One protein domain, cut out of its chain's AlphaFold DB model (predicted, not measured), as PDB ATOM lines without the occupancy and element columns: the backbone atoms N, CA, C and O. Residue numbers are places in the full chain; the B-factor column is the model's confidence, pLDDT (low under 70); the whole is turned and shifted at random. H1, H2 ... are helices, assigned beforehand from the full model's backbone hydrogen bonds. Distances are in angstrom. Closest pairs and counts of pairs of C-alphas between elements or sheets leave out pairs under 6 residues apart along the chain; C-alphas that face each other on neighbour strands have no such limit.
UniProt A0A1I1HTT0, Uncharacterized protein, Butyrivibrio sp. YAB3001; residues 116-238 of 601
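What this domain is: This is residues 116 to 238 of the 601 residues of an uncharacterized protein of Butyrivibrio sp. YAB3001 (UniProt A0A1I1HTT0). A three-helix bundle of H1, H2 and H3, their centres making a triangle, has H5 packed at a slant on H3 on the side away from H1. Short H6 packs on H2 and on residues 184 to 188 of H3, and short H4 is near H1 but touches no helix. The long link of residues 155 to 174 passes H1 on its side away from H3. The printed part has 123 residues with six named helices, H1 to H6 along the chain, and no named strand; the class is all helix. It is compact, with a radius of gyration of the C-alphas of 13.3 A, and rounded, spanning 34 by 32 by 31 A.

How they stand to each other: The longest helix, H5, residues 212 to 229, touches H3, residues 175 to 189, at a steep tilt of 43 degrees, the same way; their closest C-alphas, of Arg 180 and Ile 218, are 6.1 A apart. H3 is the hub, touching four helices. H2, residues 142 to 154, touches H3 with residues 143 to 148 alone, at a shallow tilt of 31 degrees, opposite ways; the closest C-alphas, of Val 144 and Val 188, are 6.1 A apart. H1, residues 120 to 132, touches H3 at a shallow tilt of 26 degrees, the same way, closest at the C-alphas of Leu 126 and Val 178, 5.7 A. H1 and H2 only just touch, with 3 pairs of C-alphas within 8 A, the closest being Ala 127 and Leu 152 at 6.6 A. H1, H2 and H3 form an up and down bundle, each running against the one before; H1 with H2 and H2 with H3 are helical hairpins. H6, residues 231 to 236, touches H2, closest at the C-alphas of Tyr 147 and Leu 235, 5.0 A. H6 also touches H3, closest at the C-alphas of Val 188 and Val 231, 5.9 A. H4, residues 199 to 206, is near H1 and apart from H5. In each of the six helices every O i to N i+4 pair is within hydrogen-bond range.

Where its parts are: H5 measures 25.7 A from first to last C-alpha, starting at C-alpha 212 (-35.799, 28.003, 43.147). H3 measures 21.0 A, H2 18.8 A, H1 18.4 A, H4 11.0 A and H6 9.1 A. H1 begins at C-alpha 120 (-53.561, 9.030, 39.085), and H6 ends at C-alpha 236 (-36.891, 8.259, 22.854).

The domain as a whole: The two C-alphas farthest apart, of Asp 165 and Thr 228, are 36.1 A apart. The printed part has no cut. The link from H2 to H3 is long, with 20 residues. Mean pLDDT of the printed part is 79.9; 18 residues are under 70, among them 135 to 139, 158 to 163 and 227 to 230.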
ATOM      1  N   GLU A 116     -44.461   5.603  35.752       68.19
ATOM      2  CA  GLU A 116     -45.395   4.576  36.226       68.19
ATOM      3  C   GLU A 116     -45.666   4.619  37.743       68.19
ATOM      4  O   GLU A 116     -46.580   3.954  38.222       68.19
ATOM      5  N   GLN A 117     -44.849   5.346  38.511       72.56
ATOM      6  CA  GLN A 117     -44.979   5.507  39.962       72.56
ATOM      7  C   GLN A 117     -45.729   6.783  40.356       72.56
ATOM      8  O   GLN A 117     -45.982   6.975  41.547       72.56
ATOM      9  N   LEU A 118     -46.065   7.655  39.397       82.19
ATOM     10  CA  LEU A 118     -46.962   8.778  39.659       82.19
ATOM     11  C   LEU A 118     -48.357   8.246  39.982       82.19
ATOM     12  O   LEU A 118     -48.833   7.299  39.355       82.19
ATOM     13  N   ASP A 119     -49.014   8.854  40.965       85.62
ATOM     14  CA  ASP A 119     -50.411   8.539  41.229       85.62
ATOM     15  C   ASP A 119     -51.327   9.093  40.121       85.62
ATOM     16  O   ASP A 119     -50.934   9.924  39.299       85.62
ATOM     17  N   ASP A 120     -52.577   8.624  40.095       84.44
ATOM     18  CA  ASP A 120     -53.561   9.030  39.085       84.44
ATOM     19  C   ASP A 120     -53.816  10.544  39.054       84.44
ATOM     20  O   ASP A 120     -54.286  11.060  38.037       84.44
ATOM     21  N   PHE A 121     -53.589  11.247  40.168       87.75
ATOM     22  CA  PHE A 121     -53.774  12.689  40.247       87.75
ATOM     23  C   PHE A 121     -52.606  13.394  39.552       87.75
ATOM     24  O   PHE A 121     -52.825  14.079  38.554       87.75
ATOM     25  N   ASP A 122     -51.374  13.143  39.990       87.38
ATOM     26  CA  ASP A 122     -50.158  13.729  39.427       87.38
ATOM     27  C   ASP A 122     -49.992  13.382  37.941       87.38
ATOM     28  O   ASP A 122     -49.631  14.248  37.145       87.38
ATOM     29  N   ALA A 123     -50.314  12.149  37.534       85.62
ATOM     30  CA  ALA A 123     -50.249  11.724  36.135       85.62
ATOM     31  C   ALA A 123     -51.235  12.493  35.237       85.62
ATOM     32  O   ALA A 123     -50.895  12.862  34.110       85.62
ATOM     33  N   LYS A 124     -52.454  12.770  35.725       84.81
ATOM     34  CA  LYS A 124     -53.451  13.573  34.993       84.81
ATOM     35  C   LYS A 124     -53.059  15.040  34.923       84.81
ATOM     36  O   LYS A 124     -53.218  15.648  33.867       84.81
ATOM     37  N   ILE A 125     -52.549  15.594  36.022       87.62
ATOM     38  CA  ILE A 125     -52.072  16.977  36.062       87.62
ATOM     39  C   ILE A 125     -50.867  17.151  35.137       87.62
ATOM     40  O   ILE A 125     -50.846  18.099  34.363       87.62
ATOM     41  N   LEU A 126     -49.923  16.207  35.123       88.62
ATOM     42  CA  LEU A 126     -48.803  16.206  34.182       88.62
ATOM     43  C   LEU A 126     -49.281  16.157  32.725       88.62
ATOM     44  O   LEU A 126     -48.830  16.957  31.910       88.62
ATOM     45  N   ALA A 127     -50.213  15.257  32.400       85.88
ATOM     46  CA  ALA A 127     -50.782  15.170  31.059       85.88
ATOM     47  C   ALA A 127     -51.422  16.500  30.629       85.88
ATOM     48  O   ALA A 127     -51.113  17.000  29.547       85.88
ATOM     49  N   LEU A 128     -52.281  17.079  31.479       85.00
ATOM     50  CA  LEU A 128     -52.930  18.371  31.239       85.00
ATOM     51  C   LEU A 128     -51.896  19.482  31.056       85.00
ATOM     52  O   LEU A 128     -51.927  20.157  30.034       85.00
ATOM     53  N   PHE A 129     -50.949  19.611  31.984       87.69
ATOM     54  CA  PHE A 129     -49.937  20.664  31.976       87.69
ATOM     55  C   PHE A 129     -49.069  20.629  30.709       87.69
ATOM     56  O   PHE A 129     -48.932  21.641  30.026       87.69
ATOM     57  N   LEU A 130     -48.576  19.452  30.303       86.94
ATOM     58  CA  LEU A 130     -47.831  19.314  29.042       86.94
ATOM     59  C   LEU A 130     -48.704  19.576  27.806       86.94
ATOM     60  O   LEU A 130     -48.200  20.039  26.781       86.94
ATOM     61  N   GLY A 131     -49.999  19.262  27.877       81.12
ATOM     62  CA  GLY A 131     -50.967  19.496  26.802       81.12
ATOM     63  C   GLY A 131     -51.346  20.967  26.613       81.12
ATOM     64  O   GLY A 131     -51.847  21.338  25.546       81.12
ATOM     65  N   GLU A 132     -51.098  21.810  27.612       80.50
ATOM     66  CA  GLU A 132     -51.329  23.255  27.556       80.50
ATOM     67  C   GLU A 132     -50.163  24.036  26.962       80.50
ATOM     68  O   GLU A 132     -50.357  25.184  26.565       80.50
ATOM     69  N   TYR A 133     -48.998  23.401  26.818       81.25
ATOM     70  CA  TYR A 133     -47.833  24.021  26.206       81.25
ATOM     71  C   TYR A 133     -48.168  24.575  24.827       81.25
ATOM     72  O   TYR A 133     -48.690  23.860  23.964       81.25
ATOM     73  N   ARG A 134     -47.863  25.850  24.624       74.94
ATOM     74  CA  ARG A 134     -47.914  26.518  23.333       74.94
ATOM     75  C   ARG A 134     -46.626  27.302  23.163       74.94
ATOM     76  O   ARG A 134     -46.152  27.890  24.134       74.94
ATOM     77  N   ASP A 135     -46.108  27.295  21.946       66.75
ATOM     78  CA  ASP A 135     -45.052  28.216  21.550       66.75
ATOM     79  C   ASP A 135     -45.580  29.665  21.508       66.75
ATOM     80  O   ASP A 135     -46.769  29.935  21.720       66.75
ATOM     81  N   GLU A 136     -44.689  30.605  21.210       59.59
ATOM     82  CA  GLU A 136     -44.997  32.032  21.041       59.59
ATOM     83  C   GLU A 136     -46.110  32.317  20.009       59.59
ATOM     84  O   GLU A 136     -46.800  33.331  20.104       59.59
ATOM     85  N   ASN A 137     -46.348  31.395  19.070       61.66
ATOM     86  CA  ASN A 137     -47.361  31.505  18.020       61.66
ATOM     87  C   ASN A 137     -48.695  30.843  18.406       61.66
ATOM     88  O   ASN A 137     -49.630  30.793  17.600       61.66
ATOM     89  N   GLY A 138     -48.811  30.309  19.625       64.50
ATOM     90  CA  GLY A 138     -50.010  29.614  20.078       64.50
ATOM     91  C   GLY A 138     -50.179  28.216  19.470       64.50
ATOM     92  O   GLY A 138     -51.284  27.663  19.522       64.50
ATOM     93  N   LEU A 139     -49.123  27.635  18.892       69.69
ATOM     94  CA  LEU A 139     -49.114  26.303  18.286       69.69
ATOM     95  C   LEU A 139     -48.409  25.286  19.193       69.69
ATOM     96  O   LEU A 139     -47.729  25.636  20.151       69.69
ATOM     97  N   VAL A 140     -48.620  23.992  18.922       74.62
ATOM     98  CA  VAL A 140     -47.865  22.908  19.572       74.62
ATOM     99  C   VAL A 140     -46.833  22.385  18.566       74.62
ATOM    100  O   VAL A 140     -47.241  21.732  17.596       74.62
ATOM    101  N   PRO A 141     -45.531  22.627  18.776       78.62
ATOM    102  CA  PRO A 141     -44.454  22.180  17.890       78.62
ATOM    103  C   PRO A 141     -44.465  20.663  17.651       78.62
ATOM    104  O   PRO A 141     -44.804  19.880  18.538       78.62
ATOM    105  N   GLN A 142     -44.083  20.211  16.451       75.69
ATOM    106  CA  GLN A 142     -44.162  18.787  16.082       75.69
ATOM    107  C   GLN A 142     -43.262  17.890  16.955       75.69
ATOM    108  O   GLN A 142     -43.655  16.776  17.306       75.69
ATOM    109  N   SER A 143     -42.079  18.372  17.337       77.50
ATOM    110  CA  SER A 143     -41.169  17.682  18.264       77.50
ATOM    111  C   SER A 143     -41.792  17.543  19.658       77.50
ATOM    112  O   SER A 143     -41.793  16.451  20.229       77.50
ATOM    113  N   VAL A 144     -42.424  18.611  20.157       84.88
ATOM    114  CA  VAL A 144     -43.171  18.634  21.425       84.88
ATOM    115  C   VAL A 144     -44.355  17.665  21.393       84.88
ATOM    116  O   VAL A 144     -44.590  16.951  22.366       84.88
ATOM    117  N   GLN A 145     -45.069  17.555  20.268       81.25
ATOM    118  CA  GLN A 145     -46.123  16.545  20.100       81.25
ATOM    119  C   GLN A 145     -45.568  15.116  20.216       81.25
ATOM    120  O   GLN A 145     -46.190  14.267  20.862       81.25
ATOM    121  N   GLY A 146     -44.402  14.851  19.616       78.75
ATOM    122  CA  GLY A 146     -43.708  13.564  19.707       78.75
ATOM    123  C   GLY A 146     -43.309  13.218  21.142       78.75
ATOM    124  O   GLY A 146     -43.635  12.135  21.629       78.75
ATOM    125  N   TYR A 147     -42.697  14.171  21.845       88.00
ATOM    126  CA  TYR A 147     -42.330  14.035  23.253       88.00
ATOM    127  C   TYR A 147     -43.550  13.795  24.157       88.00
ATOM    128  O   TYR A 147     -43.594  12.818  24.908       88.00
ATOM    129  N   ASN A 148     -44.587  14.632  24.033       86.62
ATOM    130  CA  ASN A 148     -45.823  14.512  24.811       86.62
ATOM    131  C   ASN A 148     -46.480  13.145  24.612       86.62
ATOM    132  O   ASN A 148     -46.968  12.545  25.568       86.62
ATOM    133  N   LYS A 149     -46.469  12.623  23.380       82.56
ATOM    134  CA  LYS A 149     -46.974  11.280  23.083       82.56
ATOM    135  C   LYS A 149     -46.184  10.204  23.834       82.56
ATOM    136  O   LYS A 149     -46.810   9.327  24.424       82.56
ATOM    137  N   GLY A 150     -44.852  10.279  23.845       81.31
ATOM    138  CA  GLY A 150     -43.995   9.353  24.594       81.31
ATOM    139  C   GLY A 150     -44.296   9.368  26.097       81.31
ATOM    140  O   GLY A 150     -44.518   8.318  26.700       81.31
ATOM    141  N   VAL A 151     -44.419  10.561  26.689       85.25
ATOM    142  CA  VAL A 151     -44.779  10.728  28.108       85.25
ATOM    143  C   VAL A 151     -46.171  10.155  28.407       85.25
ATOM    144  O   VAL A 151     -46.333   9.397  29.361       85.25
ATOM    145  N   LEU A 152     -47.180  10.445  27.579       82.62
ATOM    146  CA  LEU A 152     -48.540   9.917  27.763       82.62
ATOM    147  C   LEU A 152     -48.596   8.385  27.668       82.62
ATOM    148  O   LEU A 152     -49.316   7.756  28.447       82.62
ATOM    149  N   LEU A 153     -47.822   7.783  26.758       78.69
ATOM    150  CA  LEU A 153     -47.683   6.326  26.650       78.69
ATOM    151  C   LEU A 153     -47.066   5.730  27.919       78.69
ATOM    152  O   LEU A 153     -47.578   4.736  28.437       78.69
ATOM    153  N   ALA A 154     -46.015   6.355  28.454       79.25
ATOM    154  CA  ALA A 154     -45.388   5.924  29.700       79.25
ATOM    155  C   ALA A 154     -46.333   6.045  30.911       79.25
ATOM    156  O   ALA A 154     -46.321   5.172  31.779       79.25
ATOM    157  N   LEU A 155     -47.192   7.070  30.937       79.06
ATOM    158  CA  LEU A 155     -48.213   7.282  31.974       79.06
ATOM    159  C   LEU A 155     -49.471   6.413  31.801       79.06
ATOM    160  O   LEU A 155     -50.339   6.422  32.675       79.06
ATOM    161  N   ASN A 156     -49.617   5.704  30.674       75.38
ATOM    162  CA  ASN A 156     -50.860   5.036  30.266       75.38
ATOM    163  C   ASN A 156     -52.087   5.982  30.288       75.38
ATOM    164  O   ASN A 156     -53.199   5.589  30.649       75.38
ATOM    165  N   GLN A 157     -51.885   7.249  29.916       70.31
ATOM    166  CA  GLN A 157     -52.934   8.269  29.852       70.31
ATOM    167  C   GLN A 157     -53.353   8.516  28.401       70.31
ATOM    168  O   GLN A 157     -52.563   8.412  27.463       70.31
ATOM    169  N   LYS A 158     -54.624   8.870  28.200       68.38
ATOM    170  CA  LYS A 158     -55.098   9.379  26.904       68.38
ATOM    171  C   LYS A 158     -54.740  10.857  26.771       68.38
ATOM    172  O   LYS A 158     -54.496  11.522  27.774       68.38
ATOM    173  N   VAL A 159     -54.776  11.371  25.537       65.00
ATOM    174  CA  VAL A 159     -54.685  12.817  25.288       65.00
ATOM    175  C   VAL A 159     -55.719  13.520  26.175       65.00
ATOM    176  O   VAL A 159     -56.903  13.167  26.110       65.00
ATOM    177  N   PRO A 160     -55.289  14.443  27.044       65.06
ATOM    178  CA  PRO A 160     -56.178  15.069  28.003       65.06
ATOM    179  C   PRO A 160     -57.218  15.935  27.288       65.06
ATOM    180  O   PRO A 160     -56.925  16.613  26.304       65.06
ATOM    181  N   SER A 161     -58.446  15.918  27.800       56.12
ATOM    182  CA  SER A 161     -59.528  16.806  27.376       56.12
ATOM    183  C   SER A 161     -59.952  17.664  28.565       56.12
ATOM    184  O   SER A 161     -60.425  17.116  29.561       56.12
ATOM    185  N   GLY A 162     -59.789  18.982  28.467       66.31
ATOM    186  CA  GLY A 162     -60.052  19.926  29.557       66.31
ATOM    187  C   GLY A 162     -58.962  20.991  29.654       66.31
ATOM    188  O   GLY A 162     -58.099  21.059  28.781       66.31
ATOM    189  N   ALA A 163     -59.020  21.806  30.704       68.62
ATOM    190  CA  ALA A 163     -57.985  22.770  31.061       68.62
ATOM    191  C   ALA A 163     -57.505  22.484  32.488       68.62
ATOM    192  O   ALA A 163     -58.247  21.911  33.290       68.62
ATOM    193  N   LEU A 164     -56.270  22.868  32.780       78.19
ATOM    194  CA  LEU A 164     -55.712  22.908  34.120       78.19
ATOM    195  C   LEU A 164     -56.484  23.952  34.944       78.19
ATOM    196  O   LEU A 164     -56.618  25.102  34.516       78.19
ATOM    197  N   ASP A 165     -57.015  23.555  36.100       71.81
ATOM    198  CA  ASP A 165     -57.648  24.499  37.024       71.81
ATOM    199  C   ASP A 165     -56.581  25.180  37.897       71.81
ATOM    200  O   ASP A 165     -55.599  24.549  38.306       71.81
ATOM    201  N   ASN A 166     -56.822  26.442  38.271       63.91
ATOM    202  CA  ASN A 166     -55.935  27.208  39.152       63.91
ATOM    203  C   ASN A 166     -55.610  26.424  40.441       63.91
ATOM    204  O   ASN A 166     -56.508  25.884  41.101       63.91
ATOM    205  N   HIS A 167     -54.333  26.407  40.838       75.19
ATOM    206  CA  HIS A 167     -53.825  25.760  42.055       75.19
ATOM    207  C   HIS A 167     -53.876  24.223  42.086       75.19
ATOM    208  O   HIS A 167     -53.790  23.625  43.164       75.19
ATOM    209  N   GLN A 168     -54.021  23.540  40.947       81.75
ATOM    210  CA  GLN A 168     -53.831  22.082  40.903       81.75
ATOM    211  C   GLN A 168     -52.353  21.687  41.046       81.75
ATOM    212  O   GLN A 168     -52.054  20.678  41.684       81.75
ATOM    213  N   LEU A 169     -51.430  22.511  40.536       85.56
ATOM    214  CA  LEU A 169     -49.982  22.265  40.596       85.56
ATOM    215  C   LEU A 169     -49.399  22.368  42.013       85.56
ATOM    216  O   LEU A 169     -48.436  21.670  42.329       85.56
ATOM    217  N   SER A 170     -50.018  23.154  42.900       85.06
ATOM    218  CA  SER A 170     -49.600  23.254  44.307       85.06
ATOM    219  C   SER A 170     -49.968  22.028  45.143       85.06
ATOM    220  O   SER A 170     -49.498  21.882  46.265       85.06
ATOM    221  N   LYS A 171     -50.794  21.122  44.607       87.50
ATOM    222  CA  LYS A 171     -51.257  19.903  45.292       87.50
ATOM    223  C   LYS A 171     -50.543  18.636  44.827       87.50
ATOM    224  O   LYS A 171     -50.950  17.548  45.226       87.50
ATOM    225  N   LEU A 172     -49.536  18.767  43.963       88.19
ATOM    226  CA  LEU A 172     -48.785  17.635  43.428       88.19
ATOM    227  C   LEU A 172     -48.048  16.882  44.542       88.19
ATOM    228  O   LEU A 172     -47.376  17.496  45.373       88.19
ATOM    229  N   ASN A 173     -48.098  15.551  44.509       87.75
ATOM    230  CA  ASN A 173     -47.321  14.707  45.425       87.75
ATOM    231  C   ASN A 173     -45.862  14.548  44.956       87.75
ATOM    232  O   ASN A 173     -44.945  14.409  45.771       87.75
ATOM    233  N   ALA A 174     -45.623  14.621  43.646       87.38
ATOM    234  CA  ALA A 174     -44.321  14.502  42.998       87.38
ATOM    235  C   ALA A 174     -43.987  15.717  42.097       87.38
ATOM    236  O   ALA A 174     -43.657  15.551  40.916       87.38
ATOM    237  N   PRO A 175     -43.969  16.955  42.635       87.81
ATOM    238  CA  PRO A 175     -43.793  18.170  41.836       87.81
ATOM    239  C   PRO A 175     -42.458  18.214  41.078       87.81
ATOM    240  O   PRO A 175     -42.384  18.777  39.990       87.81
ATOM    241  N   LYS A 176     -41.398  17.574  41.596       87.88
ATOM    242  CA  LYS A 176     -40.089  17.492  40.917       87.88
ATOM    243  C   LYS A 176     -40.149  16.732  39.591       87.88
ATOM    244  O   LYS A 176     -39.478  17.133  38.647       87.88
ATOM    245  N   VAL A 177     -40.926  15.649  39.531       86.75
ATOM    246  CA  VAL A 177     -41.058  14.808  38.329       86.75
ATOM    247  C   VAL A 177     -41.838  15.567  37.262       86.75
ATOM    248  O   VAL A 177     -41.394  15.660  36.119       86.75
ATOM    249  N   VAL A 178     -42.948  16.196  37.660       88.38
ATOM    250  CA  VAL A 178     -43.780  17.002  36.757       88.38
ATOM    251  C   VAL A 178     -42.995  18.195  36.204       88.38
ATOM    252  O   VAL A 178     -42.947  18.394  34.992       88.38
ATOM    253  N   TYR A 179     -42.298  18.936  37.073       90.44
ATOM    254  CA  TYR A 179     -41.471  20.072  36.660       90.44
ATOM    255  C   TYR A 179     -40.331  19.652  35.729       90.44
ATOM    256  O   TYR A 179     -40.016  20.355  34.771       90.44
ATOM    257  N   ARG A 180     -39.721  18.485  35.968       90.81
ATOM    258  CA  ARG A 180     -38.667  17.974  35.092       90.81
ATOM    259  C   ARG A 180     -39.191  17.588  33.714       90.81
ATOM    260  O   ARG A 180     -38.550  17.947  32.735       90.81
ATOM    261  N   CYS A 181     -40.346  16.928  33.624       90.19
ATOM    262  CA  CYS A 181     -40.961  16.604  32.334       90.19
ATOM    263  C   CYS A 181     -41.279  17.862  31.519       90.19
ATOM    264  O   CYS A 181     -41.143  17.841  30.299       90.19
ATOM    265  N   PHE A 182     -41.660  18.950  32.192       91.69
ATOM    266  CA  PHE A 182     -41.846  20.255  31.566       91.69
ATOM    267  C   PHE A 182     -40.515  20.880  31.115       91.69
ATOM    268  O   PHE A 182     -40.414  21.319  29.980       91.69
ATOM    269  N   MET A 183     -39.450  20.841  31.923       92.56
ATOM    270  CA  MET A 183     -38.119  21.289  31.471       92.56
ATOM    271  C   MET A 183     -37.598  20.476  30.274       92.56
ATOM    272  O   MET A 183     -36.991  21.040  29.371       92.56
ATOM    273  N   GLU A 184     -37.851  19.167  30.246       91.31
ATOM    274  CA  GLU A 184     -37.551  18.293  29.105       91.31
ATOM    275  C   GLU A 184     -38.393  18.670  27.870       91.31
ATOM    276  O   GLU A 184     -37.850  18.725  26.770       91.31
ATOM    277  N   GLN A 185     -39.672  19.030  28.043       90.50
ATOM    278  CA  GLN A 185     -40.518  19.575  26.973       90.50
ATOM    279  C   GLN A 185     -39.956  20.891  26.414       90.50
ATOM    280  O   GLN A 185     -39.831  21.029  25.200       90.50
ATOM    281  N   CYS A 186     -39.546  21.820  27.283       90.25
ATOM    282  CA  CYS A 186     -38.897  23.067  26.874       90.25
ATOM    283  C   CYS A 186     -37.562  22.804  26.167       90.25
ATOM    284  O   CYS A 186     -37.194  23.522  25.248       90.25
ATOM    285  N   ALA A 187     -36.812  21.774  26.566       89.00
ATOM    286  CA  ALA A 187     -35.585  21.398  25.872       89.00
ATOM    287  C   ALA A 187     -35.852  20.838  24.468       89.00
ATOM    288  O   ALA A 187     -35.106  21.144  23.542       89.00
ATOM    289  N   VAL A 188     -36.921  20.053  24.304       87.62
ATOM    290  CA  VAL A 188     -37.379  19.550  22.998       87.62
ATOM    291  C   VAL A 188     -37.856  20.685  22.089       87.62
ATOM    292  O   VAL A 188     -37.689  20.603  20.870       87.62
ATOM    293  N   ASP A 189     -38.426  21.734  22.674       86.06
ATOM    294  CA  ASP A 189     -38.822  22.944  21.955       86.06
ATOM    295  C   ASP A 189     -37.671  23.939  21.721       86.06
ATOM    296  O   ASP A 189     -37.784  24.874  20.940       86.06
ATOM    297  N   GLY A 190     -36.537  23.756  22.400       84.81
ATOM    298  CA  GLY A 190     -35.417  24.701  22.368       84.81
ATOM    299  C   GLY A 190     -35.581  25.928  23.280       84.81
ATOM    300  O   GLY A 190     -34.696  26.777  23.307       84.81
ATOM    301  N   THR A 191     -36.642  26.004  24.088       84.69
ATOM    302  CA  THR A 191     -36.960  27.131  24.989       84.69
ATOM    303  C   THR A 191     -36.460  26.948  26.427       84.69
ATOM    304  O   THR A 191     -36.735  27.775  27.296       84.69
ATOM    305  N   ILE A 192     -35.713  25.878  26.740       85.62
ATOM    306  CA  ILE A 192     -35.228  25.619  28.114       85.62
ATOM    307  C   ILE A 192     -34.408  26.789  28.688       85.62
ATOM    308  O   ILE A 192     -34.492  27.078  29.888       85.62
ATOM    309  N   ASP A 193     -33.642  27.485  27.844       77.81
ATOM    310  CA  ASP A 193     -32.818  28.628  28.236       77.81
ATOM    311  C   ASP A 193     -33.545  29.965  28.142       77.81
ATOM    312  O   ASP A 193     -33.463  30.737  29.101       77.81
ATOM    313  N   THR A 194     -34.285  30.203  27.057       77.38
ATOM    314  CA  THR A 194     -35.015  31.461  26.830       77.38
ATOM    315  C   THR A 194     -36.228  31.603  27.744       77.38
ATOM    316  O   THR A 194     -36.575  32.713  28.135       77.38
ATOM    317  N   GLN A 195     -36.822  30.477  28.155       74.94
ATOM    318  CA  GLN A 195     -38.048  30.407  28.948       74.94
ATOM    319  C   GLN A 195     -39.214  31.174  28.323       74.94
ATOM    320  O   GLN A 195     -40.085  31.627  29.054       74.94
ATOM    321  N   GLU A 196     -39.231  31.338  27.000       72.81
ATOM    322  CA  GLU A 196     -40.286  32.031  26.256       72.81
ATOM    323  C   GLU A 196     -41.556  31.175  26.253       72.81
ATOM    324  O   GLU A 196     -41.788  30.344  25.378       72.81
ATOM    325  N   TRP A 197     -42.359  31.345  27.297       77.69
ATOM    326  CA  TRP A 197     -43.623  30.648  27.484       77.69
ATOM    327  C   TRP A 197     -44.768  31.658  27.488       77.69
ATOM    328  O   TRP A 197     -44.569  32.844  27.744       77.69
ATOM    329  N   CYS A 198     -45.994  31.202  27.249       72.06
ATOM    330  CA  CYS A 198     -47.151  32.074  27.407       72.06
ATOM    331  C   CYS A 198     -47.385  32.439  28.889       72.06
ATOM    332  O   CYS A 198     -47.026  31.679  29.792       72.06
ATOM    333  N   ASP A 199     -48.044  33.577  29.145       75.31
ATOM    334  CA  ASP A 199     -48.327  34.086  30.502       75.31
ATOM    335  C   ASP A 199     -48.942  33.028  31.427       75.31
ATOM    336  O   ASP A 199     -48.570  32.920  32.596       75.31
ATOM    337  N   LYS A 200     -49.821  32.184  30.877       76.62
ATOM    338  CA  LYS A 200     -50.453  31.086  31.610       76.62
ATOM    339  C   LYS A 200     -49.430  30.108  32.201       76.62
ATOM    340  O   LYS A 200     -49.522  29.756  33.369       76.62
ATOM    341  N   ILE A 201     -48.417  29.717  31.429       82.31
ATOM    342  CA  ILE A 201     -47.374  28.792  31.888       82.31
ATOM    343  C   ILE A 201     -46.530  29.429  32.999       82.31
ATOM    344  O   ILE A 201     -46.151  28.750  33.954       82.31
ATOM    345  N   TYR A 202     -46.265  30.737  32.937       81.31
ATOM    346  CA  TYR A 202     -45.592  31.432  34.036       81.31
ATOM    347  C   TYR A 202     -46.431  31.464  35.316       81.31
ATOM    348  O   TYR A 202     -45.869  31.337  36.407       81.31
ATOM    349  N   GLU A 203     -47.747  31.642  35.203       81.12
ATOM    350  CA  GLU A 203     -48.672  31.558  36.338       81.12
ATOM    351  C   GLU A 203     -48.676  30.146  36.938       81.12
ATOM    352  O   GLU A 203     -48.468  29.987  38.140       81.12
ATOM    353  N   ASP A 204     -48.766  29.124  36.093       82.69
ATOM    354  CA  ASP A 204     -48.747  27.716  36.486       82.69
ATOM    355  C   ASP A 204     -47.427  27.316  37.182       82.69
ATOM    356  O   ASP A 204     -47.422  26.638  38.213       82.69
ATOM    357  N   ILE A 205     -46.276  27.794  36.696       84.56
ATOM    358  CA  ILE A 205     -44.957  27.518  37.299       84.56
ATOM    359  C   ILE A 205     -44.805  28.137  38.697       84.56
ATOM    360  O   ILE A 205     -44.043  27.612  39.527       84.56
ATOM    361  N   ARG A 206     -45.493  29.252  38.978       83.69
ATOM    362  CA  ARG A 206     -45.490  29.878  40.312       83.69
ATOM    363  C   ARG A 206     -46.215  29.018  41.342       83.69
ATOM    364  O   ARG A 206     -45.812  29.035  42.502       83.69
ATOM    365  N   ASP A 207     -47.193  28.228  40.911       84.00
ATOM    366  CA  ASP A 207     -47.971  27.344  41.778       84.00
ATOM    367  C   ASP A 207     -47.231  26.044  42.147       84.00
ATOM    368  O   ASP A 207     -47.666  25.328  43.047       84.00
ATOM    369  N   PHE A 208     -46.083  25.734  41.529       85.38
ATOM    370  CA  PHE A 208     -45.243  24.614  41.970       85.38
ATOM    371  C   PHE A 208     -44.640  24.869  43.358       85.38
ATOM    372  O   PHE A 208     -43.806  25.765  43.520       85.38
ATOM    373  N   GLU A 209     -44.920  23.978  44.314       86.38
ATOM    374  CA  GLU A 209     -44.255  23.924  45.626       86.38
ATOM    375  C   GLU A 209     -42.815  23.365  45.528       86.38
ATOM    376  O   GLU A 209     -42.452  22.340  46.109       86.38
ATOM    377  N   LEU A 210     -41.959  24.042  44.757       85.88
ATOM    378  CA  LEU A 210     -40.534  23.743  44.601       85.88
ATOM    379  C   LEU A 210     -39.692  24.984  44.874       85.88
ATOM    380  O   LEU A 210     -39.989  26.065  44.370       85.88
ATOM    381  N   SER A 211     -38.589  24.814  45.606       87.06
ATOM    382  CA  SER A 211     -37.618  25.891  45.795       87.06
ATOM    383  C   SER A 211     -36.922  26.257  44.483       87.06
ATOM    384  O   SER A 211     -36.656  25.381  43.656       87.06
ATOM    385  N   ASP A 212     -36.534  27.524  44.329       85.44
ATOM    386  CA  ASP A 212     -35.799  28.003  43.147       85.44
ATOM    387  C   ASP A 212     -34.492  27.235  42.924       85.44
ATOM    388  O   ASP A 212     -34.114  26.943  41.791       85.44
ATOM    389  N   ASN A 213     -33.836  26.813  44.010       84.56
ATOM    390  CA  ASN A 213     -32.670  25.935  43.932       84.56
ATOM    391  C   ASN A 213     -33.008  24.588  43.285       84.56
ATOM    392  O   ASN A 213     -32.277  24.157  42.400       84.56
ATOM    393  N   SER A 214     -34.124  23.958  43.667       81.94
ATOM    394  CA  SER A 214     -34.546  22.682  43.070       81.94
ATOM    395  C   SER A 214     -34.930  22.853  41.600       81.94
ATOM    396  O   SER A 214     -34.576  22.015  40.775       81.94
ATOM    397  N   LYS A 215     -35.631  23.944  41.259       88.75
ATOM    398  CA  LYS A 215     -35.998  24.270  39.871       88.75
ATOM    399  C   LYS A 215     -34.745  24.443  39.002       88.75
ATOM    400  O   LYS A 215     -34.638  23.829  37.942       88.75
ATOM    401  N   ARG A 216     -33.755  25.194  39.499       87.69
ATOM    402  CA  ARG A 216     -32.457  25.388  38.840       87.69
ATOM    403  C   ARG A 216     -31.675  24.083  38.693       87.69
ATOM    404  O   ARG A 216     -31.171  23.812  37.614       87.69
ATOM    405  N   GLU A 217     -31.597  23.260  39.736       83.56
ATOM    406  CA  GLU A 217     -30.914  21.958  39.675       83.56
ATOM    407  C   GLU A 217     -31.517  21.039  38.608       83.56
ATOM    408  O   GLU A 217     -30.775  20.398  37.862       83.56
ATOM    409  N   ILE A 218     -32.850  21.004  38.505       87.06
ATOM    410  CA  ILE A 218     -33.564  20.218  37.494       87.06
ATOM    411  C   ILE A 218     -33.277  20.755  36.088       87.06
ATOM    412  O   ILE A 218     -32.909  19.967  35.219       87.06
ATOM    413  N   LYS A 219     -33.385  22.074  35.874       90.12
ATOM    414  CA  LYS A 219     -33.066  22.720  34.589       90.12
ATOM    415  C   LYS A 219     -31.642  22.386  34.142       90.12
ATOM    416  O   LYS A 219     -31.444  21.876  33.045       90.12
ATOM    417  N   GLU A 220     -30.662  22.594  35.017       84.75
ATOM    418  CA  GLU A 220     -29.252  22.298  34.734       84.75
ATOM    419  C   GLU A 220     -28.997  20.803  34.497       84.75
ATOM    420  O   GLU A 220     -28.110  20.438  33.730       84.75
ATOM    421  N   SER A 221     -29.764  19.918  35.141       81.31
ATOM    422  CA  SER A 221     -29.693  18.479  34.873       81.31
ATOM    423  C   SER A 221     -30.157  18.159  33.453       81.31
ATOM    424  O   SER A 221     -29.405  17.549  32.700       81.31
ATOM    425  N   VAL A 222     -31.332  18.649  33.045       84.00
ATOM    426  CA  VAL A 222     -31.882  18.430  31.695       84.00
ATOM    427  C   VAL A 222     -30.974  19.020  30.613       84.00
ATOM    428  O   VAL A 222     -30.708  18.348  29.619       84.00
ATOM    429  N   LYS A 223     -30.428  20.225  30.823       82.81
ATOM    430  CA  LYS A 223     -29.462  20.836  29.897       82.81
ATOM    431  C   LYS A 223     -28.251  19.942  29.662       82.81
ATOM    432  O   LYS A 223     -27.914  19.662  28.517       82.81
ATOM    433  N   ARG A 224     -27.655  19.415  30.737       72.31
ATOM    434  CA  ARG A 224     -26.532  18.477  30.626       72.31
ATOM    435  C   ARG A 224     -26.907  17.214  29.854       72.31
ATOM    436  O   ARG A 224     -26.080  16.730  29.088       72.31
ATOM    437  N   GLU A 225     -28.119  16.679  30.029       68.75
ATOM    438  CA  GLU A 225     -28.574  15.506  29.264       68.75
ATOM    439  C   GLU A 225     -28.641  15.808  27.760       68.75
ATOM    440  O   GLU A 225     -28.150  15.014  26.960       68.75
ATOM    441  N   VAL A 226     -29.166  16.975  27.377       72.19
ATOM    442  CA  VAL A 226     -29.299  17.401  25.973       72.19
ATOM    443  C   VAL A 226     -27.947  17.721  25.343       72.19
ATOM    444  O   VAL A 226     -27.663  17.248  24.246       72.19
ATOM    445  N   GLU A 227     -27.083  18.459  26.043       65.75
ATOM    446  CA  GLU A 227     -25.705  18.741  25.606       65.75
ATOM    447  C   GLU A 227     -24.916  17.453  25.346       65.75
ATOM    448  O   GLU A 227     -24.017  17.408  24.508       65.75
ATOM    449  N   THR A 228     -25.255  16.395  26.081       52.22
ATOM    450  CA  THR A 228     -24.492  15.156  26.080       52.22
ATOM    451  C   THR A 228     -25.042  14.096  25.126       52.22
ATOM    452  O   THR A 228     -24.257  13.368  24.516       52.22
ATOM    453  N   ALA A 229     -26.365  13.960  25.027       53.91
ATOM    454  CA  ALA A 229     -27.033  12.892  24.280       53.91
ATOM    455  C   ALA A 229     -27.904  13.403  23.119       53.91
ATOM    456  O   ALA A 229     -28.425  12.594  22.352       53.91
ATOM    457  N   GLY A 230     -28.032  14.722  22.960       62.94
ATOM    458  CA  GLY A 230     -28.897  15.351  21.967       62.94
ATOM    459  C   GLY A 230     -30.373  15.360  22.370       62.94
ATOM    460  O   GLY A 230     -30.794  14.698  23.319       62.94
ATOM    461  N   VAL A 231     -31.180  16.123  21.631       76.00
ATOM    462  CA  VAL A 231     -32.634  16.223  21.858       76.00
ATOM    463  C   VAL A 231     -33.348  14.904  21.536       76.00
ATOM    464  O   VAL A 231     -34.309  14.551  22.218       76.00
ATOM    465  N   ASP A 232     -32.835  14.133  20.572       74.06
ATOM    466  CA  ASP A 232     -33.394  12.833  20.175       74.06
ATOM    467  C   ASP A 232     -33.474  11.851  21.354       74.06
ATOM    468  O   ASP A 232     -34.449  11.111  21.483       74.06
ATOM    469  N   TYR A 233     -32.520  11.921  22.290       74.81
ATOM    470  CA  TYR A 233     -32.569  11.139  23.526       74.81
ATOM    471  C   TYR A 233     -33.848  11.402  24.329       74.81
ATOM    472  O   TYR A 233     -34.446  10.452  24.821       74.81
ATOM    473  N   LEU A 234     -34.301  12.656  24.448       81.88
ATOM    474  CA  LEU A 234     -35.529  12.989  25.181       81.88
ATOM    475  C   LEU A 234     -36.787  12.484  24.461       81.88
ATOM    476  O   LEU A 234     -37.743  12.081  25.124       81.88
ATOM    477  N   LEU A 235     -36.779  12.465  23.125       79.12
ATOM    478  CA  LEU A 235     -37.878  11.938  22.307       79.12
ATOM    479  C   LEU A 235     -38.030  10.419  22.449       79.12
ATOM    480  O   LEU A 235     -39.145   9.899  22.381       79.12
ATOM    481  N   GLU A 236     -36.924   9.713  22.673       75.00
ATOM    482  CA  GLU A 236     -36.891   8.259  22.854       75.00
ATOM    483  C   GLU A 236     -36.969   7.829  24.326       75.00
ATOM    484  O   GLU A 236     -37.375   6.703  24.610       75.00
ATOM    485  N   LYS A 237     -36.662   8.732  25.270       75.94
ATOM    486  CA  LYS A 237     -36.546   8.481  26.723       75.94
ATOM    487  C   LYS A 237     -37.730   7.728  27.330       75.94
ATOM    488  O   LYS A 237     -37.545   6.952  28.266       75.94
ATOM    489  N   TYR A 238     -38.934   7.966  26.810       75.38
ATOM    490  CA  TYR A 238     -40.188   7.397  27.312       75.38
ATOM    491  C   TYR A 238     -40.870   6.431  26.331       75.38
ATOM    492  O   TYR A 238     -41.918   5.869  26.659       75.38
TER     493      TYR A 238